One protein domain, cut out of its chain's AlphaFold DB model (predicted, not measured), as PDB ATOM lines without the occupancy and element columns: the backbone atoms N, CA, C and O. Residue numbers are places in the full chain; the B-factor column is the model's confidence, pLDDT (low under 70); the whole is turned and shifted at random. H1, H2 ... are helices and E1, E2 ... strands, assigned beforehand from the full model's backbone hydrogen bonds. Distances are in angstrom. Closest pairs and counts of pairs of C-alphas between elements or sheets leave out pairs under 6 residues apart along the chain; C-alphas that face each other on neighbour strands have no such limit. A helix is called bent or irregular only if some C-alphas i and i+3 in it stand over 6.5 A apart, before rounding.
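AT A GLANCE: This is residues 22 to 88 of the 91 residues of an uncharacterized protein of Balneola sp (UniProt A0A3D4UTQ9). A short hairpin of two strands, E1 and E2, lies between a helical hairpin, H1 and H2, at one end of the domain and a single helix, H3, at the other. E3 runs from the H2 end back toward H3, with the first printed residues, 22 and 23, between it and E2; the turn of the strand hairpin and the loop of residues 28 to 34 reach to opposite sides. The printed part has 67 residues with three named helices and three named strands, in the order E1, E2, H1, H2, E3, H3; the one sheet, E1 - E2, is antiparallel, and the class is mixed, helices and strands. The whole is compact, with a radius of gyration of the C-alphas of 11.3 A, and its outline is flat, 30 by 29 by 15 A.

HOW THE PARTS SIT: The sheet is made of E1, residues 38 to 43, and E2, residues 46 to 50, antiparallel neighbours that form a hairpin. The angle between their directions is 178 degrees. C-alphas 39 and 49, which face each other, are 4.4 A apart. Across the pair, N 38 and O 50 at 2.8 A and N 48 and O 41 at 3.0 A are within hydrogen-bond range. H1, residues 52 to 61, follows E2 after one residue; its closest C-alphas with E1 are those of Val 38 and Ala 52, 6.2 A apart. H1 touches H2, residues 66 to 72, with the C-alphas of Cys 54 and Asn 72 closest at 5.9 A. The two run opposite ways at a shallow tilt of 6 degrees and form a helical hairpin. The closest C-alphas of E2 and H2 are those of Trp 50 and Asn 72, 7.6 A apart. H3, residues 79 to 88, touches no helix, and its closest C-alphas with E2 are those of Leu 47 and Val 79, 7.8 A apart. E3, residues 75 to 78, pairs with no named strand; it is apart from E1, E2, H1 and H2, and it and H3 meet only through their link. In H1, H2 and H3 every pair of O i and N i+4 is within hydrogen-bond range.

IN THESE COORDINATES: E1 runs from Val 38, whose C-alpha is at (-29.638, -8.841, -36.847), to His 43 and measures 13.7 A from first to last C-alpha. E2 runs from Asp 46 to Trp 50, 13.6 A. H1 runs from Ala 52, with its C-alpha at (-35.049, -7.007, -34.385), to Glu 61, 14.4 A. H2 runs from Asp 66 to Asn 72, 9.7 A, and E3 from Thr 75 to Cys 78, 10.3 A. H3 begins at Val 79 and ends at Tyr 88, whose C-alpha is at (-29.965, 2.001, -43.011); its length is 14.1 A. None of the helices is bent.

THE WHOLE: The two C-alphas farthest apart are those of Glu 60 and Asp 80, at 30.7 A, while those of the first and last printed residues, Val 22 and Tyr 88, are 16.4 A apart. The printed part runs from residue 22 to residue 88 of a chain of 91 residues and has no cut. The five links between named elements are tight, from no residue between E3 and H3 to 4 between H1 and H2. Before E1, residues 22 to 37 hold no named element, and their C-alphas lie 4 to 16 A from the mean of all C-alphas. The mean pLDDT of the printed part is 97.1, and no printed residue is under 70.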
ATOM      1  N   VAL A  22     -30.237 -13.551 -48.050       98.38
ATOM      2  CA  VAL A  22     -31.611 -13.710 -47.548       98.38
ATOM      3  C   VAL A  22     -31.894 -12.663 -46.482       98.38
ATOM      4  O   VAL A  22     -31.131 -12.507 -45.532       98.38
ATOM      5  N   VAL A  23     -33.007 -11.948 -46.624       98.56
ATOM      6  CA  VAL A  23     -33.486 -11.008 -45.606       98.56
ATOM      7  C   VAL A  23     -34.959 -11.224 -45.283       98.56
ATOM      8  O   VAL A  23     -35.697 -11.767 -46.100       98.56
ATOM      9  N   CYS A  24     -35.430 -10.778 -44.117       98.50
ATOM     10  CA  CYS A  24     -36.875 -10.673 -43.873       98.50
ATOM     11  C   CYS A  24     -37.497  -9.538 -44.711       98.50
ATOM     12  O   CYS A  24     -36.830  -8.535 -44.996       98.50
ATOM     13  N   CYS A  25     -38.784  -9.631 -45.057       97.88
ATOM     14  CA  CYS A  25     -39.458  -8.624 -45.892       97.88
ATOM     15  C   CYS A  25     -39.452  -7.209 -45.277       97.88
ATOM     16  O   CYS A  25     -39.486  -6.214 -46.004       97.88
ATOM     17  N   HIS A  26     -39.344  -7.105 -43.949       97.50
ATOM     18  CA  HIS A  26     -39.299  -5.838 -43.216       97.50
ATOM     19  C   HIS A  26     -38.042  -5.000 -43.499       97.50
ATOM     20  O   HIS A  26     -38.057  -3.796 -43.267       97.50
ATOM     21  N   LEU A  27     -36.976  -5.619 -44.013       97.81
ATOM     22  CA  LEU A  27     -35.708  -4.960 -44.345       97.81
ATOM     23  C   LEU A  27     -35.658  -4.414 -45.784       97.81
ATOM     24  O   LEU A  27     -34.654  -3.830 -46.192       97.81
ATOM     25  N   LEU A  28     -36.717  -4.609 -46.583       95.44
ATOM     26  CA  LEU A  28     -36.747  -4.192 -47.993       95.44
ATOM     27  C   LEU A  28     -36.867  -2.676 -48.188       95.44
ATOM     28  O   LEU A  28     -36.549  -2.161 -49.264       95.44
ATOM     29  N   LYS A  29     -37.375  -1.970 -47.177       91.06
ATOM     30  CA  LYS A  29     -37.669  -0.542 -47.246       91.06
ATOM     31  C   LYS A  29     -36.663   0.251 -46.428       91.06
ATOM     32  O   LYS A  29     -36.752   0.306 -45.209       91.06
ATOM     33  N   ASN A  30     -35.783   0.960 -47.126       90.00
ATOM     34  CA  ASN A  30     -34.842   1.895 -46.511       90.00
ATOM     35  C   ASN A  30     -35.486   3.282 -46.305       90.00
ATOM     36  O   ASN A  30     -34.935   4.301 -46.720       90.00
ATOM     37  N   GLU A  31     -36.697   3.301 -45.748       90.19
ATOM     38  CA  GLU A  31     -37.501   4.497 -45.477       90.19
ATOM     39  C   GLU A  31     -38.318   4.315 -44.186       90.19
ATOM     40  O   GLU A  31     -38.695   3.197 -43.838       90.19
ATOM     41  N   GLY A  32     -38.623   5.418 -43.495       92.00
ATOM     42  CA  GLY A  32     -39.375   5.400 -42.238       92.00
ATOM     43  C   GLY A  32     -38.533   5.057 -41.005       92.00
ATOM     44  O   GLY A  32     -37.416   5.552 -40.842       92.00
ATOM     45  N   ASP A  33     -39.108   4.264 -40.101       94.06
ATOM     46  CA  ASP A  33     -38.465   3.886 -38.844       94.06
ATOM     47  C   ASP A  33     -37.444   2.762 -39.054       94.06
ATOM     48  O   ASP A  33     -37.675   1.786 -39.775       94.06
ATOM     49  N   LYS A  34     -36.301   2.862 -38.371       96.69
ATOM     50  CA  LYS A  34     -35.308   1.785 -38.349       96.69
ATOM     51  C   LYS A  34     -35.846   0.602 -37.537       96.69
ATOM     52  O   LYS A  34     -36.204   0.763 -36.376       96.69
ATOM     53  N   VAL A  35     -35.836  -0.597 -38.122       97.00
ATOM     54  CA  VAL A  35     -36.361  -1.826 -37.494       97.00
ATOM     55  C   VAL A  35     -35.282  -2.705 -36.840       97.00
ATOM     56  O   VAL A  35     -35.571  -3.817 -36.396       97.00
ATOM     57  N   GLY A  36     -34.040  -2.219 -36.778       97.75
ATOM     58  CA  GLY A  36     -32.874  -3.004 -36.372       97.75
ATOM     59  C   GLY A  36     -32.419  -3.979 -37.460       97.75
ATOM     60  O   GLY A  36     -33.162  -4.288 -38.391       97.75
ATOM     61  N   PHE A  37     -31.189  -4.470 -37.332       98.12
ATOM     62  CA  PHE A  37     -30.582  -5.402 -38.278       98.12
ATOM     63  C   PHE A  37     -29.792  -6.458 -37.504       98.12
ATOM     64  O   PHE A  37     -28.789  -6.133 -36.870       98.12
ATOM     65  N   VAL A  38     -30.265  -7.701 -37.523       98.12
ATOM     66  CA  VAL A  38     -29.638  -8.841 -36.847       98.12
ATOM     67  C   VAL A  38     -29.076  -9.775 -37.908       98.12
ATOM     68  O   VAL A  38     -29.824 -10.295 -38.732       98.12
ATOM     69  N   GLU A  39     -27.757  -9.960 -37.900       97.50
ATOM     70  CA  GLU A  39     -27.064 -10.891 -38.795       97.50
ATOM     71  C   GLU A  39     -27.068 -12.289 -38.183       97.50
ATOM     72  O   GLU A  39     -26.325 -12.554 -37.240       97.50
ATOM     73  N   ASN A  40     -27.903 -13.181 -38.721       92.75
ATOM     74  CA  ASN A  40     -27.993 -14.566 -38.257       92.75
ATOM     75  C   ASN A  40     -27.004 -15.496 -38.987       92.75
ATOM     76  O   ASN A  40     -26.610 -16.518 -38.427       92.75
ATOM     77  N   VAL A  41     -26.560 -15.136 -40.200       96.25
ATOM     78  CA  VAL A  41     -25.446 -15.799 -40.903       96.25
ATOM     79  C   VAL A  41     -24.535 -14.744 -41.528       96.25
ATOM     80  O   VAL A  41     -24.980 -13.903 -42.307       96.25
ATOM     81  N   SER A  42     -23.239 -14.799 -41.206       95.00
ATOM     82  CA  SER A  42     -22.232 -13.824 -41.651       95.00
ATOM     83  C   SER A  42     -21.250 -14.372 -42.693       95.00
ATOM     84  O   SER A  42     -20.201 -13.771 -42.927       95.00
ATOM     85  N   HIS A  43     -21.539 -15.528 -43.300       95.00
ATOM     86  CA  HIS A  43     -20.671 -16.098 -44.326       95.00
ATOM     87  C   HIS A  43     -20.766 -15.259 -45.619       95.00
ATOM     88  O   HIS A  43     -21.875 -15.030 -46.095       95.00
ATOM     89  N   PRO A  44     -19.651 -14.829 -46.245       93.38
ATOM     90  CA  PRO A  44     -19.687 -13.918 -47.399       93.38
ATOM     91  C   PRO A  44     -20.500 -14.419 -48.604       93.38
ATOM     92  O   PRO A  44     -21.056 -13.614 -49.347       93.38
ATOM     93  N   ASN A  45     -20.579 -15.742 -48.782       95.56
ATOM     94  CA  ASN A  45     -21.333 -16.392 -49.863       95.56
ATOM     95  C   ASN A  45     -22.761 -16.818 -49.460       95.56
ATOM     96  O   ASN A  45     -23.464 -17.386 -50.289       95.56
ATOM     97  N   ASP A  46     -23.169 -16.580 -48.208       95.88
ATOM     98  CA  ASP A  46     -24.481 -16.954 -47.656       95.88
ATOM     99  C   ASP A  46     -24.889 -15.973 -46.540       95.88
ATOM    100  O   ASP A  46     -25.082 -16.340 -45.382       95.88
ATOM    101  N   LEU A  47     -24.932 -14.677 -46.864       97.81
ATOM    102  CA  LEU A  47     -25.333 -13.661 -45.891       97.81
ATOM    103  C   LEU A  47     -26.835 -13.738 -45.631       97.81
ATOM    104  O   LEU A  47     -27.642 -13.719 -46.571       97.81
ATOM    105  N   GLN A  48     -27.200 -13.749 -44.351       98.31
ATOM    106  CA  GLN A  48     -28.589 -13.770 -43.913       98.31
ATOM    107  C   GLN A  48     -28.800 -12.810 -42.745       98.31
ATOM    108  O   GLN A  48     -27.986 -12.750 -41.818       98.31
ATOM    109  N   ALA A  49     -29.896 -12.056 -42.803       98.38
ATOM    110  CA  ALA A  49     -30.272 -11.140 -41.736       98.38
ATOM    111  C   ALA A  49     -31.787 -10.966 -41.608       98.38
ATOM    112  O   ALA A  49     -32.550 -11.110 -42.561       98.38
ATOM    113  N   TRP A  50     -32.248 -10.543 -40.440       98.50
ATOM    114  CA  TRP A  50     -33.629 -10.109 -40.246       98.50
ATOM    115  C   TRP A  50     -33.707  -8.928 -39.278       98.50
ATOM    116  O   TRP A  50     -32.712  -8.513 -38.689       98.50
ATOM    117  N   CYS A  51     -34.883  -8.318 -39.141       98.12
ATOM    118  CA  CYS A  51     -35.059  -7.187 -38.234       98.12
ATOM    119  C   CYS A  51     -35.133  -7.636 -36.764       98.12
ATOM    120  O   CYS A  51     -35.376  -8.808 -36.470       98.12
ATOM    121  N   ALA A  52     -35.010  -6.698 -35.820       97.81
ATOM    122  CA  ALA A  52     -35.049  -7.007 -34.385       97.81
ATOM    123  C   ALA A  52     -36.378  -7.648 -33.941       97.81
ATOM    124  O   ALA A  52     -36.417  -8.452 -33.014       97.81
ATOM    125  N   ARG A  53     -37.488  -7.329 -34.620       97.81
ATOM    126  CA  ARG A  53     -38.780  -7.968 -34.341       97.81
ATOM    127  C   ARG A  53     -38.813  -9.423 -34.810       97.81
ATOM    128  O   ARG A  53     -39.427 -10.241 -34.139       97.81
ATOM    129  N   CYS A  54     -38.172  -9.743 -35.934       98.31
ATOM    130  CA  CYS A  54     -38.040 -11.128 -36.382       98.31
ATOM    131  C   CYS A  54     -37.190 -11.947 -35.409       98.31
ATOM    132  O   CYS A  54     -37.594 -13.062 -35.107       98.31
ATOM    133  N   GLU A  55     -36.105 -11.382 -34.868       98.25
ATOM    134  CA  GLU A  55     -35.310 -12.039 -33.815       98.25
ATOM    135  C   GLU A  55     -36.186 -12.410 -32.617       98.25
ATOM    136  O   GLU A  55     -36.245 -13.566 -32.215       98.25
ATOM    137  N   LYS A  56     -36.976 -11.455 -32.121       98.31
ATOM    138  CA  LYS A  56     -37.877 -11.701 -30.994       98.31
ATOM    139  C   LYS A  56     -38.892 -12.818 -31.277       98.31
ATOM    140  O   LYS A  56     -39.119 -13.664 -30.422       98.31
ATOM    141  N   VAL A  57     -39.498 -12.833 -32.467       98.38
ATOM    142  CA  VAL A  57     -40.447 -13.896 -32.848       98.38
ATOM    143  C   VAL A  57     -39.734 -15.244 -32.973       98.38
ATOM    144  O   VAL A  57     -40.288 -16.251 -32.558       98.38
ATOM    145  N   PHE A  58     -38.507 -15.282 -33.497       98.31
ATOM    146  CA  PHE A  58     -37.706 -16.507 -33.562       98.31
ATOM    147  C   PHE A  58     -37.444 -17.091 -32.165       98.31
ATOM    148  O   PHE A  58     -37.610 -18.295 -31.965       98.31
ATOM    149  N   GLU A  59     -37.079 -16.242 -31.199       98.19
ATOM    150  CA  GLU A  59     -36.870 -16.634 -29.800       98.19
ATOM    151  C   GLU A  59     -38.168 -17.115 -29.130       98.19
ATOM    152  O   GLU A  59     -38.165 -18.155 -28.470       98.19
ATOM    153  N   GLU A  60     -39.281 -16.393 -29.315       98.38
ATOM    154  CA  GLU A  60     -40.594 -16.729 -28.736       98.38
ATOM    155  C   GLU A  60     -41.158 -18.046 -29.289       98.38
ATOM    156  O   GLU A  60     -41.703 -18.856 -28.537       98.38
ATOM    157  N   GLU A  61     -40.999 -18.276 -30.592       97.94
ATOM    158  CA  GLU A  61     -41.456 -19.483 -31.285       97.94
ATOM    159  C   GLU A  61     -40.505 -20.680 -31.100       97.94
ATOM    160  O   GLU A  61     -40.862 -21.818 -31.414       97.94
ATOM    161  N   GLY A  62     -39.287 -20.444 -30.602       97.56
ATOM    162  CA  GLY A  62     -38.266 -21.477 -30.430       97.56
ATOM    163  C   GLY A  62     -37.654 -21.970 -31.747       97.56
ATOM    164  O   GLY A  62     -37.208 -23.118 -31.821       97.56
ATOM    165  N   GLY A  63     -37.633 -21.134 -32.789       96.69
ATOM    166  CA  GLY A  63     -36.973 -21.430 -34.062       96.69
ATOM    167  C   GLY A  63     -37.769 -21.031 -35.307       96.69
ATOM    168  O   GLY A  63     -38.663 -20.189 -35.277       96.69
ATOM    169  N   MET A  64     -37.448 -21.665 -36.444       95.88
ATOM    170  CA  MET A  64     -38.119 -21.426 -37.733       95.88
ATOM    171  C   MET A  64     -39.466 -22.165 -37.835       95.88
ATOM    172  O   MET A  64     -39.647 -23.035 -38.696       95.88
ATOM    173  N   THR A  65     -40.412 -21.834 -36.958       98.19
ATOM    174  CA  THR A  65     -41.795 -22.336 -37.032       98.19
ATOM    175  C   THR A  65     -42.530 -21.750 -38.238       98.19
ATOM    176  O   THR A  65     -42.051 -20.826 -38.899       98.19
ATOM    177  N   ASP A  66     -43.710 -22.279 -38.560       98.25
ATOM    178  CA  ASP A  66     -44.513 -21.730 -39.657       98.25
ATOM    179  C   ASP A  66     -45.038 -20.323 -39.334       98.25
ATOM    180  O   ASP A  66     -45.064 -19.474 -40.223       98.25
ATOM    181  N   ILE A  67     -45.311 -20.034 -38.054       98.00
ATOM    182  CA  ILE A  67     -45.628 -18.683 -37.563       98.00
ATOM    183  C   ILE A  67     -44.449 -17.740 -37.824       98.00
ATOM    184  O   ILE A  67     -44.633 -16.659 -38.390       98.00
ATOM    185  N   PHE A  68     -43.226 -18.158 -37.480       98.31
ATOM    186  CA  PHE A  68     -42.033 -17.367 -37.770       98.31
ATOM    187  C   PHE A  68     -41.855 -17.139 -39.275       98.31
ATOM    188  O   PHE A  68     -41.594 -16.013 -39.688       98.31
ATOM    189  N   LYS A  69     -41.994 -18.177 -40.109       97.94
ATOM    190  CA  LYS A  69     -41.815 -18.058 -41.568       97.94
ATOM    191  C   LYS A  69     -42.832 -17.103 -42.188       97.94
ATOM    192  O   LYS A  69     -42.442 -16.283 -43.022       97.94
ATOM    193  N   GLU A  70     -44.096 -17.191 -41.773       98.25
ATOM    194  CA  GLU A  70     -45.165 -16.296 -42.225       98.25
ATOM    195  C   GLU A  70     -44.892 -14.849 -41.801       98.25
ATOM    196  O   GLU A  70     -44.978 -13.939 -42.624       98.25
ATOM    197  N   PHE A  71     -44.479 -14.637 -40.548       98.31
ATOM    198  CA  PHE A  71     -44.131 -13.312 -40.046       98.31
ATOM    199  C   PHE A  71     -42.874 -12.731 -40.714       98.31
ATOM    200  O   PHE A  71     -42.844 -11.554 -41.070       98.31
ATOM    201  N   ASN A  72     -41.819 -13.531 -40.871       98.12
ATOM    202  CA  ASN A  72     -40.532 -13.098 -41.411       98.12
ATOM    203  C   ASN A  72     -40.634 -12.728 -42.896       98.12
ATOM    204  O   ASN A  72     -40.041 -11.734 -43.324       98.12
ATOM    205  N   GLY A  73     -41.375 -13.518 -43.680       98.19
ATOM    206  CA  GLY A  73     -41.531 -13.285 -45.113       98.19
ATOM    207  C   GLY A  73     -40.188 -13.248 -45.847       98.19
ATOM    208  O   GLY A  73     -39.924 -12.292 -46.577       98.19
ATOM    209  N   MET A  74     -39.328 -14.247 -45.605       96.81
ATOM    210  CA  MET A  74     -37.979 -14.338 -46.179       96.81
ATOM    211  C   MET A  74     -37.976 -14.027 -47.680       96.81
ATOM    212  O   MET A  74     -38.793 -14.536 -48.449       96.81
ATOM    213  N   THR A  75     -37.026 -13.204 -48.102       97.50
ATOM    214  CA  THR A  75     -36.870 -12.764 -49.484       97.50
ATOM    215  C   THR A  75     -35.397 -12.704 -49.867       97.50
ATOM    216  O   THR A  75     -34.524 -12.560 -49.011       97.50
ATOM    217  N   ILE A  76     -35.121 -12.828 -51.163       98.06
ATOM    218  CA  ILE A  76     -33.761 -12.841 -51.698       98.06
ATOM    219  C   ILE A  76     -33.438 -11.465 -52.272       98.06
ATOM    220  O   ILE A  76     -34.172 -10.938 -53.112       98.06
ATOM    221  N   VAL A  77     -32.306 -10.902 -51.858       98.38
ATOM    222  CA  VAL A  77     -31.751  -9.660 -52.414       98.38
ATOM    223  C   VAL A  77     -30.279  -9.851 -52.772       98.38
ATOM    224  O   VAL A  77     -29.624 -10.764 -52.273       98.38
ATOM    225  N   CYS A  78     -29.733  -9.001 -53.643       98.56
ATOM    226  CA  CYS A  78     -28.290  -9.002 -53.883       98.56
ATOM    227  C   CYS A  78     -27.514  -8.435 -52.683       98.56
ATOM    228  O   CYS A  78     -28.049  -7.627 -51.916       98.56
ATOM    229  N   VAL A  79     -26.228  -8.781 -52.580       98.38
ATOM    230  CA  VAL A  79     -25.316  -8.300 -51.523       98.38
ATOM    231  C   VAL A  79     -25.232  -6.767 -51.415       98.38
ATOM    232  O   VAL A  79     -25.081  -6.222 -50.319       98.38
ATOM    233  N   ASP A  80     -25.426  -6.036 -52.513       98.38
ATOM    234  CA  ASP A  80     -25.466  -4.569 -52.487       98.38
ATOM    235  C   ASP A  80     -26.765  -4.029 -51.869       98.38
ATOM    236  O   ASP A  80     -26.745  -3.041 -51.130       98.38
ATOM    237  N   CYS A  81     -27.912  -4.654 -52.156       98.31
ATOM    238  CA  CYS A  81     -29.182  -4.327 -51.501       98.31
ATOM    239  C   CYS A  81     -29.126  -4.659 -50.006       98.31
ATOM    240  O   CYS A  81     -29.551  -3.833 -49.196       98.31
ATOM    241  N   TYR A  82     -28.542  -5.806 -49.650       98.25
ATOM    242  CA  TYR A  82     -28.264  -6.191 -48.267       98.25
ATOM    243  C   TYR A  82     -27.425  -5.130 -47.552       98.25
ATOM    244  O   TYR A  82     -27.832  -4.617 -46.514       98.25
ATOM    245  N   SER A  83     -26.301  -4.719 -48.146       97.56
ATOM    246  CA  SER A  83     -25.390  -3.734 -47.546       97.56
ATOM    247  C   SER A  83     -26.065  -2.377 -47.327       97.56
ATOM    248  O   SER A  83     -25.883  -1.750 -46.284       97.56
ATOM    249  N   LYS A  84     -26.897  -1.934 -48.281       97.81
ATOM    250  CA  LYS A  84     -27.705  -0.711 -48.135       97.81
ATOM    251  C   LYS A  84     -28.728  -0.833 -47.005       97.81
ATOM    252  O   LYS A  84     -28.885   0.110 -46.235       97.81
ATOM    253  N   SER A  85     -29.409  -1.973 -46.915       97.69
ATOM    254  CA  SER A  85     -30.381  -2.259 -45.856       97.69
ATOM    255  C   SER A  85     -29.715  -2.296 -44.476       97.69
ATOM    256  O   SER A  85     -30.164  -1.610 -43.558       97.69
ATOM    257  N   LYS A  86     -28.561  -2.967 -44.359       97.94
ATOM    258  CA  LYS A  86     -27.724  -2.982 -43.155       97.94
ATOM    259  C   LYS A  86     -27.340  -1.575 -42.721       97.94
ATOM    260  O   LYS A  86     -27.572  -1.213 -41.571       97.94
ATOM    261  N   ALA A  87     -26.801  -0.765 -43.631       97.50
ATOM    262  CA  ALA A  87     -26.399   0.606 -43.324       97.50
ATOM    263  C   ALA A  87     -27.576   1.479 -42.853       97.50
ATOM    264  O   ALA A  87     -27.395   2.357 -42.012       97.50
ATOM    265  N   TYR A  88     -28.779   1.242 -43.381       97.81
ATOM    266  CA  TYR A  88     -29.965   2.001 -43.011       97.81
ATOM    267  C   TYR A  88     -30.562   1.560 -41.665       97.81
ATOM    268  O   TYR A  88     -30.839   2.406 -40.816       97.81
TER     269      TYR A  88